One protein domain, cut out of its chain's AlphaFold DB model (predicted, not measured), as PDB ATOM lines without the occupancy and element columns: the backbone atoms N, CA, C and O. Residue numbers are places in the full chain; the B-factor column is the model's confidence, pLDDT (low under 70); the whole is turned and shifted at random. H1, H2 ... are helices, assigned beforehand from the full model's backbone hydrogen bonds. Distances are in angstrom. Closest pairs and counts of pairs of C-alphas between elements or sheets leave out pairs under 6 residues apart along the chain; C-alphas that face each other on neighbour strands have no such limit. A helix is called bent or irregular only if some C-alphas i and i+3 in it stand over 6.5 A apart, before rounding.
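Overview. This is residues 362 to 434 of the 890 residues of the protein "Saposin-like type B, region 2" of Musca domestica (UniProt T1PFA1). The model is a long, loose double row of helices folded into an open V: the chain goes out through H1 and H2, turns, and comes back beside them through the bent helix H3. H2 and the arm H3a form a helical hairpin that makes one limb, H1 and the arm H3b run opposite ways along the other, and the short helix H4 packs on H1 at the far end of that limb. The printed part has 73 residues with four named helices, H1, H2, H3 and H4 in that order, and no named strand; the class is all helix. The whole is loose, with a radius of gyration of the C-alphas of 15.4 A, and the C-alphas span 47 by 24 by 17 A.

Arrangement. H1, residues 362 to 377, and H2, residues 380 to 396, are close but not clearly touching and about perpendicular, at 75 degrees; their closest C-alphas, of Leu 377 and Glu 383, are 6.4 A apart. H3, residues 399 to 423, was assigned as one helix by its hydrogen bonds but is bent, with C-alphas 411 and 414 7.6 A apart. Its arms, H3a at residues 399 to 411 and H3b at residues 414 to 423, stand at a steep tilt of 68 degrees, only just short of about perpendicular. H3a is itself irregular, with C-alphas 400 and 403 7.4 A apart. H2 and H3a form a helical hairpin and touch, opposite ways at a shallow tilt of 13 degrees; their closest C-alphas, of Cys 394 and Arg 402, are 5.2 A apart. H1, with residues 374 to 377 alone, only just touches H3b, with 3 pairs of C-alphas within 8 A; the closest are those of Gln 374 and Ile 421, 5.6 A apart. These two run opposite ways at a shallow tilt of 9 degrees. H4, residues 426 to 432, touches H1 at a steep tilt of 55 degrees, opposite ways, with the closest C-alphas, of Glu 367 and Pro 426, 5.3 A apart. H1 and H3a are apart, and H4 is apart from H2, H3a and H3b. In H1 and H3b every O i to N i+4 pair is within hydrogen-bond range; in H2 12 of 13 are, in H3a 7 of 9 and in H4 2 of 3.

Along the chain. H1 begins at C-alpha 362 at (225.158, 172.295, 235.888) and is 22.3 A long from first to last C-alpha. H2 measures 25.0 A and ends at C-alpha 396 at (205.003, 182.424, 202.339). H3a measures 19.2 A and H3b 14.3 A. H4 measures 9.5 A and ends at C-alpha 432 at (217.930, 183.400, 234.579).

Size, cuts and confidence. The two C-alphas farthest apart, of Leu 362 and Ser 400, are 47.7 A apart, while the first and last printed C-alphas, of Leu 362 and Gln 434, are 9.5 A apart. The printed part has no cut, and the three links are tight, with 2 residues each. The mean pLDDT of the printed part is 81.1, and residues 362 and 434 are under 70.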
ATOM      1  N   LEU A 362     226.253 171.778 236.723       68.69
ATOM      2  CA  LEU A 362     225.158 172.295 235.888       68.69
ATOM      3  C   LEU A 362     225.390 173.735 235.411       68.69
ATOM      4  O   LEU A 362     224.962 174.082 234.310       68.69
ATOM      5  N   CYS A 363     226.083 174.547 236.211       74.44
ATOM      6  CA  CYS A 363     226.462 175.905 235.830       74.44
ATOM      7  C   CYS A 363     227.515 175.849 234.717       74.44
ATOM      8  O   CYS A 363     227.308 176.408 233.644       74.44
ATOM      9  N   THR A 364     228.542 175.017 234.902       72.69
ATOM     10  CA  THR A 364     229.565 174.727 233.895       72.69
ATOM     11  C   THR A 364     228.953 174.174 232.605       72.69
ATOM     12  O   THR A 364     229.289 174.636 231.521       72.69
ATOM     13  N   ILE A 365     227.996 173.240 232.681       77.50
ATOM     14  CA  ILE A 365     227.291 172.724 231.492       77.50
ATOM     15  C   ILE A 365     226.544 173.843 230.756       77.50
ATOM     16  O   ILE A 365     226.584 173.882 229.528       77.50
ATOM     17  N   CYS A 366     225.869 174.738 231.480       78.81
ATOM     18  CA  CYS A 366     225.157 175.860 230.872       78.81
ATOM     19  C   CYS A 366     226.118 176.826 230.163       78.81
ATOM     20  O   CYS A 366     225.875 177.201 229.015       78.81
ATOM     21  N   GLU A 367     227.233 177.167 230.810       78.56
ATOM     22  CA  GLU A 367     228.253 178.058 230.254       78.56
ATOM     23  C   GLU A 367     228.923 177.463 229.012       78.56
ATOM     24  O   GLU A 367     228.982 178.121 227.970       78.56
ATOM     25  N   TYR A 368     229.341 176.195 229.071       73.19
ATOM     26  CA  TYR A 368     229.908 175.503 227.912       73.19
ATOM     27  C   TYR A 368     228.899 175.380 226.772       73.19
ATOM     28  O   TYR A 368     229.249 175.624 225.619       73.19
ATOM     29  N   LEU A 369     227.647 175.018 227.065       77.88
ATOM     30  CA  LEU A 369     226.613 174.879 226.041       77.88
ATOM     31  C   LEU A 369     226.365 176.207 225.318       77.88
ATOM     32  O   LEU A 369     226.290 176.220 224.090       77.88
ATOM     33  N   LEU A 370     226.266 177.315 226.054       80.12
ATOM     34  CA  LEU A 370     226.082 178.636 225.454       80.12
ATOM     35  C   LEU A 370     227.301 179.069 224.641       80.12
ATOM     36  O   LEU A 370     227.114 179.572 223.536       80.12
ATOM     37  N   HIS A 371     228.518 178.779 225.103       73.00
ATOM     38  CA  HIS A 371     229.730 179.008 224.315       73.00
ATOM     39  C   HIS A 371     229.717 178.215 222.995       73.00
ATOM     40  O   HIS A 371     229.967 178.777 221.931       73.00
ATOM     41  N   PHE A 372     229.357 176.925 223.022       75.12
ATOM     42  CA  PHE A 372     229.233 176.111 221.803       75.12
ATOM     43  C   PHE A 372     228.153 176.639 220.851       75.12
ATOM     44  O   PHE A 372     228.330 176.596 219.631       75.12
ATOM     45  N   ILE A 373     227.036 177.145 221.382       77.75
ATOM     46  CA  ILE A 373     225.987 177.772 220.572       77.75
ATOM     47  C   ILE A 373     226.514 179.069 219.944       77.75
ATOM     48  O   ILE A 373     226.329 179.265 218.745       77.75
ATOM     49  N   GLN A 374     227.206 179.919 220.707       74.56
ATOM     50  CA  GLN A 374     227.819 181.150 220.200       74.56
ATOM     51  C   GLN A 374     228.834 180.862 219.089       74.56
ATOM     52  O   GLN A 374     228.778 181.493 218.036       74.56
ATOM     53  N   GLU A 375     229.701 179.866 219.272       74.69
ATOM     54  CA  GLU A 375     230.681 179.439 218.271       74.69
ATOM     55  C   GLU A 375     230.005 178.891 217.005       74.69
ATOM     56  O   GLU A 375     230.363 179.266 215.889       74.69
ATOM     57  N   THR A 376     228.971 178.059 217.162       75.75
ATOM     58  CA  THR A 376     228.232 177.479 216.028       75.75
ATOM     59  C   THR A 376     227.494 178.555 215.226       75.75
ATOM     60  O   THR A 376     227.499 178.515 213.990       75.75
ATOM     61  N   LEU A 377     226.886 179.530 215.911       76.19
ATOM     62  CA  LEU A 377     226.182 180.659 215.295       76.19
ATOM     63  C   LEU A 377     227.137 181.680 214.661       76.19
ATOM     64  O   LEU A 377     226.755 182.319 213.686       76.19
ATOM     65  N   ALA A 378     228.371 181.799 215.159       72.94
ATOM     66  CA  ALA A 378     229.403 182.676 214.601       72.94
ATOM     67  C   ALA A 378     230.026 182.150 213.291       72.94
ATOM     68  O   ALA A 378     230.837 182.840 212.671       72.94
ATOM     69  N   THR A 379     229.670 180.938 212.847       75.88
ATOM     70  CA  THR A 379     230.155 180.414 211.563       75.88
ATOM     71  C   THR A 379     229.351 180.980 210.379       75.88
ATOM     72  O   THR A 379     228.116 180.936 210.397       75.88
ATOM     73  N   PRO A 380     230.014 181.417 209.285       72.19
ATOM     74  CA  PRO A 380     229.334 181.971 208.108       72.19
ATOM     75  C   PRO A 380     228.314 181.017 207.468       72.19
ATOM     76  O   PRO A 380     227.326 181.445 206.880       72.19
ATOM     77  N   SER A 381     228.530 179.702 207.589       71.94
ATOM     78  CA  SER A 381     227.610 178.682 207.075       71.94
ATOM     79  C   SER A 381     226.273 178.648 207.815       71.94
ATOM     80  O   SER A 381     225.241 178.430 207.180       71.94
ATOM     81  N   THR A 382     226.287 178.864 209.133       79.06
ATOM     82  CA  THR A 382     225.083 178.853 209.976       79.06
ATOM     83  C   THR A 382     224.307 180.156 209.819       79.06
ATOM     84  O   THR A 382     223.084 180.129 209.694       79.06
ATOM     85  N   GLU A 383     225.005 181.291 209.733       78.06
ATOM     86  CA  GLU A 383     224.403 182.592 209.421       78.06
ATOM     87  C   GLU A 383     223.622 182.550 208.095       78.06
ATOM     88  O   GLU A 383     222.452 182.941 208.022       78.06
ATOM     89  N   ASP A 384     224.243 181.995 207.055       81.38
ATOM     90  CA  ASP A 384     223.631 181.789 205.747       81.38
ATOM     91  C   ASP A 384     222.397 180.872 205.801       81.38
ATOM     92  O   ASP A 384     221.402 181.100 205.105       81.38
ATOM     93  N   GLU A 385     222.450 179.802 206.598       85.38
ATOM     94  CA  GLU A 385     221.334 178.867 206.769       85.38
ATOM     95  C   GLU A 385     220.147 179.522 207.493       85.38
ATOM     96  O   GLU A 385     218.992 179.333 207.090       85.38
ATOM     97  N   ILE A 386     220.425 180.368 208.489       84.69
ATOM     98  CA  ILE A 386     219.418 181.169 209.194       84.69
ATOM     99  C   ILE A 386     218.762 182.158 208.226       84.69
ATOM    100  O   ILE A 386     217.535 182.139 208.084       84.69
ATOM    101  N   LYS A 387     219.543 182.949 207.475       85.38
ATOM    102  CA  LYS A 387     219.003 183.897 206.479       85.38
ATOM    103  C   LYS A 387     218.150 183.195 205.423       85.38
ATOM    104  O   LYS A 387     217.048 183.652 205.123       85.38
ATOM    105  N   ARG A 388     218.599 182.050 204.892       87.38
ATOM    106  CA  ARG A 388     217.816 181.245 203.929       87.38
ATOM    107  C   ARG A 388     216.503 180.752 204.531       87.38
ATOM    108  O   ARG A 388     215.473 180.779 203.859       87.38
ATOM    109  N   THR A 389     216.521 180.324 205.790       88.31
ATOM    110  CA  THR A 389     215.311 179.867 206.485       88.31
ATOM    111  C   THR A 389     214.304 181.005 206.647       88.31
ATOM    112  O   THR A 389     213.123 180.804 206.369       88.31
ATOM    113  N   VAL A 390     214.760 182.210 207.006       86.81
ATOM    114  CA  VAL A 390     213.885 183.388 207.131       86.81
ATOM    115  C   VAL A 390     213.372 183.860 205.761       86.81
ATOM    116  O   VAL A 390     212.186 184.158 205.635       86.81
ATOM    117  N   LYS A 391     214.185 183.809 204.699       86.94
ATOM    118  CA  LYS A 391     213.722 184.089 203.323       86.94
ATOM    119  C   LYS A 391     212.624 183.130 202.852       86.94
ATOM    120  O   LYS A 391     211.626 183.562 202.284       86.94
ATOM    121  N   ASN A 392     212.717 181.840 203.184       89.00
ATOM    122  CA  ASN A 392     211.643 180.878 202.892       89.00
ATOM    123  C   ASN A 392     210.325 181.211 203.623       89.00
ATOM    124  O   ASN A 392     209.245 180.806 203.185       89.00
ATOM    125  N   ILE A 393     210.394 181.926 204.752       89.12
ATOM    126  CA  ILE A 393     209.214 182.453 205.448       89.12
ATOM    127  C   ILE A 393     208.681 183.680 204.701       89.12
ATOM    128  O   ILE A 393     207.472 183.756 204.477       89.12
ATOM    129  N   CYS A 394     209.556 184.582 204.240       90.25
ATOM    130  CA  CYS A 394     209.172 185.731 203.416       90.25
ATOM    131  C   CYS A 394     208.401 185.308 202.153       90.25
ATOM    132  O   CYS A 394     207.377 185.911 201.823       90.25
ATOM    133  N   GLU A 395     208.785 184.205 201.503       89.56
ATOM    134  CA  GLU A 395     208.067 183.663 200.338       89.56
ATOM    135  C   GLU A 395     206.616 183.249 200.643       89.56
ATOM    136  O   GLU A 395     205.734 183.379 199.786       89.56
ATOM    137  N   LYS A 396     206.346 182.802 201.876       90.38
ATOM    138  CA  LYS A 396     205.003 182.424 202.339       90.38
ATOM    139  C   LYS A 396     204.136 183.629 202.709       90.38
ATOM    140  O   LYS A 396     202.927 183.466 202.877       90.38
ATOM    141  N   LEU A 397     204.713 184.828 202.808       88.50
ATOM    142  CA  LEU A 397     203.963 186.045 203.103       88.50
ATOM    143  C   LEU A 397     203.164 186.545 201.883       88.50
ATOM    144  O   LEU A 397     203.517 186.266 200.725       88.50
ATOM    145  N   PRO A 398     202.081 187.317 202.120       88.44
ATOM    146  CA  PRO A 398     201.320 187.973 201.064       88.44
ATOM    147  C   PRO A 398     202.204 188.862 200.183       88.44
ATOM    148  O   PRO A 398     203.168 189.469 200.649       88.44
ATOM    149  N   ALA A 399     201.836 189.001 198.905       83.81
ATOM    150  CA  ALA A 399     202.617 189.756 197.920       83.81
ATOM    151  C   ALA A 399     202.862 191.231 198.307       83.81
ATOM    152  O   ALA A 399     203.822 191.831 197.837       83.81
ATOM    153  N   SER A 400     202.029 191.802 199.180       83.00
ATOM    154  CA  SER A 400     202.184 193.159 199.717       83.00
ATOM    155  C   SER A 400     203.352 193.323 200.699       83.00
ATOM    156  O   SER A 400     203.803 194.449 200.903       83.00
ATOM    157  N   VAL A 401     203.832 192.235 201.313       87.38
ATOM    158  CA  VAL A 401     204.854 192.264 202.379       87.38
ATOM    159  C   VAL A 401     206.099 191.460 202.013       87.38
ATOM    160  O   VAL A 401     207.173 191.761 202.517       87.38
ATOM    161  N   ARG A 402     205.987 190.496 201.091       88.88
ATOM    162  CA  ARG A 402     207.098 189.637 200.654       88.88
ATOM    163  C   ARG A 402     208.375 190.414 200.323       88.88
ATOM    164  O   ARG A 402     209.397 190.143 200.931       88.88
ATOM    165  N   GLY A 403     208.285 191.429 199.456       86.69
ATOM    166  CA  GLY A 403     209.450 192.244 199.086       86.69
ATOM    167  C   GLY A 403     210.068 192.978 200.280       86.69
ATOM    168  O   GLY A 403     211.269 192.923 200.472       86.69
ATOM    169  N   LYS A 404     209.237 193.558 201.157       88.31
ATOM    170  CA  LYS A 404     209.713 194.235 202.376       88.31
ATOM    171  C   LYS A 404     210.385 193.274 203.361       88.31
ATOM    172  O   LYS A 404     211.300 193.672 204.067       88.31
ATOM    173  N   CYS A 405     209.902 192.034 203.436       91.50
ATOM    174  CA  CYS A 405     210.492 190.987 204.264       91.50
ATOM    175  C   CYS A 405     211.857 190.564 203.715       91.50
ATOM    176  O   CYS A 405     212.816 190.508 204.478       91.50
ATOM    177  N   ASP A 406     211.960 190.342 202.402       91.69
ATOM    178  CA  ASP A 406     213.232 190.005 201.755       91.69
ATOM    179  C   ASP A 406     214.258 191.137 201.930       91.69
ATOM    180  O   ASP A 406     215.378 190.879 202.369       91.69
ATOM    181  N   ASP A 407     213.842 192.390 201.712       89.81
ATOM    182  CA  ASP A 407     214.684 193.575 201.909       89.81
ATOM    183  C   ASP A 407     215.151 193.706 203.372       89.81
ATOM    184  O   ASP A 407     216.300 194.053 203.636       89.81
ATOM    185  N   PHE A 408     214.284 193.394 204.344       91.44
ATOM    186  CA  PHE A 408     214.641 193.407 205.765       91.44
ATOM    187  C   PHE A 408     215.691 192.341 206.099       91.44
ATOM    188  O   PHE A 408     216.656 192.633 206.807       91.44
ATOM    189  N   VAL A 409     215.535 191.119 205.583       92.19
ATOM    190  CA  VAL A 409     216.507 190.037 205.803       92.19
ATOM    191  C   VAL A 409     217.842 190.355 205.129       92.19
ATOM    192  O   VAL A 409     218.885 190.048 205.698       92.19
ATOM    193  N   ASP A 410     217.829 190.999 203.962       89.31
ATOM    194  CA  ASP A 410     219.050 191.372 203.240       89.31
ATOM    195  C   ASP A 410     219.788 192.564 203.857       89.31
ATOM    196  O   ASP A 410     221.015 192.603 203.816       89.31
ATOM    197  N   MET A 411     219.072 193.523 204.450       85.38
ATOM    198  CA  MET A 411     219.695 194.687 205.092       85.38
ATOM    199  C   MET A 411     220.113 194.430 206.538       85.38
ATOM    200  O   MET A 411     221.143 194.936 206.980       85.38
ATOM    201  N   TYR A 412     219.306 193.679 207.289       86.69
ATOM    202  CA  TYR A 412     219.473 193.533 208.735       86.69
ATOM    203  C   TYR A 412     219.802 192.108 209.167       86.69
ATOM    204  O   TYR A 412     220.079 191.902 210.343       86.69
ATOM    205  N   GLY A 413     219.804 191.123 208.262       83.69
ATOM    206  CA  GLY A 413     220.054 189.721 208.602       83.69
ATOM    207  C   GLY A 413     221.370 189.510 209.347       83.69
ATOM    208  O   GLY A 413     221.369 188.868 210.394       83.69
ATOM    209  N   ASP A 414     222.467 190.098 208.860       83.31
ATOM    210  CA  ASP A 414     223.789 190.036 209.505       83.31
ATOM    211  C   ASP A 414     223.757 190.657 210.912       83.31
ATOM    212  O   ASP A 414     224.218 190.064 211.886       83.31
ATOM    213  N   ALA A 415     223.150 191.842 211.037       81.25
ATOM    214  CA  ALA A 415     223.060 192.569 212.301       81.25
ATOM    215  C   ALA A 415     222.186 191.834 213.327       81.25
ATOM    216  O   ALA A 415     222.542 191.755 214.499       81.25
ATOM    217  N   VAL A 416     221.062 191.257 212.897       83.25
ATOM    218  CA  VAL A 416     220.166 190.475 213.758       83.25
ATOM    219  C   VAL A 416     220.861 189.204 214.241       83.25
ATOM    220  O   VAL A 416     220.762 188.881 215.422       83.25
ATOM    221  N   VAL A 417     221.605 188.504 213.378       82.38
ATOM    222  CA  VAL A 417     222.388 187.327 213.793       82.38
ATOM    223  C   VAL A 417     223.499 187.725 214.771       82.38
ATOM    224  O   VAL A 417     223.666 187.065 215.797       82.38
ATOM    225  N   ALA A 418     224.192 188.841 214.534       76.44
ATOM    226  CA  ALA A 418     225.192 189.362 215.465       76.44
ATOM    227  C   ALA A 418     224.588 189.721 216.838       76.44
ATOM    228  O   ALA A 418     225.151 189.360 217.872       76.44
ATOM    229  N   LEU A 419     223.416 190.364 216.862       78.12
ATOM    230  CA  LEU A 419     222.686 190.678 218.096       78.12
ATOM    231  C   LEU A 419     222.214 189.412 218.825       78.12
ATOM    232  O   LEU A 419     222.269 189.361 220.053       78.12
ATOM    233  N   LEU A 420     221.803 188.370 218.094       78.94
ATOM    234  CA  LEU A 420     221.454 187.073 218.681       78.94
ATOM    235  C   LEU A 420     222.664 186.416 219.360       78.94
ATOM    236  O   LEU A 420     222.519 185.897 220.462       78.94
ATOM    237  N   ILE A 421     223.855 186.476 218.757       77.38
ATOM    238  CA  ILE A 421     225.092 185.942 219.357       77.38
ATOM    239  C   ILE A 421     225.474 186.729 220.620       77.38
ATOM    240  O   ILE A 421     225.816 186.131 221.644       77.38
ATOM    241  N   GLN A 422     225.380 188.061 220.566       73.56
ATOM    242  CA  GLN A 422     225.670 188.944 221.704       73.56
ATOM    243  C   GLN A 422     224.691 188.737 222.866       73.56
ATOM    244  O   GLN A 422     225.098 188.768 224.026       73.56
ATOM    245  N   GLY A 423     223.417 188.477 222.565       74.31
ATOM    246  CA  GLY A 423     222.388 188.206 223.568       74.31
ATOM    247  C   GLY A 423     222.565 186.877 224.309       74.31
ATOM    248  O   GLY A 423     221.964 186.698 225.364       74.31
ATOM    249  N   LEU A 424     223.398 185.958 223.806       77.94
ATOM    250  CA  LEU A 424     223.651 184.643 224.407       77.94
ATOM    251  C   LEU A 424     224.707 184.659 225.529       77.94
ATOM    252  O   LEU A 424     225.472 183.710 225.670       77.94
ATOM    253  N   ASN A 425     224.763 185.723 226.334       77.12
ATOM    254  CA  ASN A 425     225.738 185.849 227.419       77.12
ATOM    255  C   ASN A 425     225.455 184.832 228.553       77.12
ATOM    256  O   ASN A 425     224.415 184.942 229.217       77.12
ATOM    257  N   PRO A 426     226.367 183.878 228.837       75.12
ATOM    258  CA  PRO A 426     226.170 182.877 229.885       75.12
ATOM    259  C   PRO A 426     225.958 183.462 231.280       75.12
ATOM    260  O   PRO A 426     225.168 182.921 232.054       75.12
ATOM    261  N   VAL A 427     226.582 184.609 231.564       72.88
ATOM    262  CA  VAL A 427     226.477 185.313 232.851       72.88
ATOM    263  C   VAL A 427     225.061 185.833 233.091       72.88
ATOM    264  O   VAL A 427     224.607 185.905 234.229       72.88
ATOM    265  N   GLU A 428     224.321 186.158 232.032       76.62
ATOM    266  CA  GLU A 428     222.937 186.611 232.155       76.62
ATOM    267  C   GLU A 428     221.939 185.463 232.030       76.62
ATOM    268  O   GLU A 428     220.939 185.421 232.750       76.62
ATOM    269  N   ILE A 429     222.183 184.536 231.103       81.50
ATOM    270  CA  ILE A 429     221.227 183.480 230.771       81.50
ATOM    271  C   ILE A 429     221.257 182.361 231.807       81.50
ATOM    272  O   ILE A 429     220.193 181.946 232.266       81.50
ATOM    273  N   CYS A 430     222.429 181.875 232.221       78.94
ATOM    274  CA  CYS A 430     222.504 180.723 233.119       78.94
ATOM    275  C   CYS A 430     221.899 180.986 234.512       78.94
ATOM    276  O   CYS A 430     221.214 180.095 235.031       78.94
ATOM    277  N   PRO A 431     222.022 182.193 235.104       79.06
ATOM    278  CA  PRO A 431     221.286 182.548 236.319       79.06
ATOM    279  C   PRO A 431     219.782 182.751 236.102       79.06
ATOM    280  O   PRO A 431     218.984 182.360 236.960       79.06
ATOM    281  N   LYS A 432     219.359 183.305 234.951       77.31
ATOM    282  CA  LYS A 432     217.930 183.400 234.579       77.31
ATOM    283  C   LYS A 432     217.296 182.013 234.438       77.31
ATOM    284  O   LYS A 432     216.166 181.811 234.877       77.31
ATOM    285  N   MET A 433     218.055 181.050 233.917       74.69
ATOM    286  CA  MET A 433     217.684 179.635 233.812       74.69
ATOM    287  C   MET A 433     217.831 178.865 235.133       74.69
ATOM    288  O   MET A 433     217.560 177.669 235.172       74.69
ATOM    289  N   GLN A 434     218.255 179.531 236.216       68.00
ATOM    290  CA  GLN A 434     218.509 178.936 237.536       68.00
ATOM    291  C   GLN A 434     219.536 177.786 237.521       68.00
ATOM    292  O   GLN A 434     219.576 176.977 238.446       68.00
TER     293      GLN A 434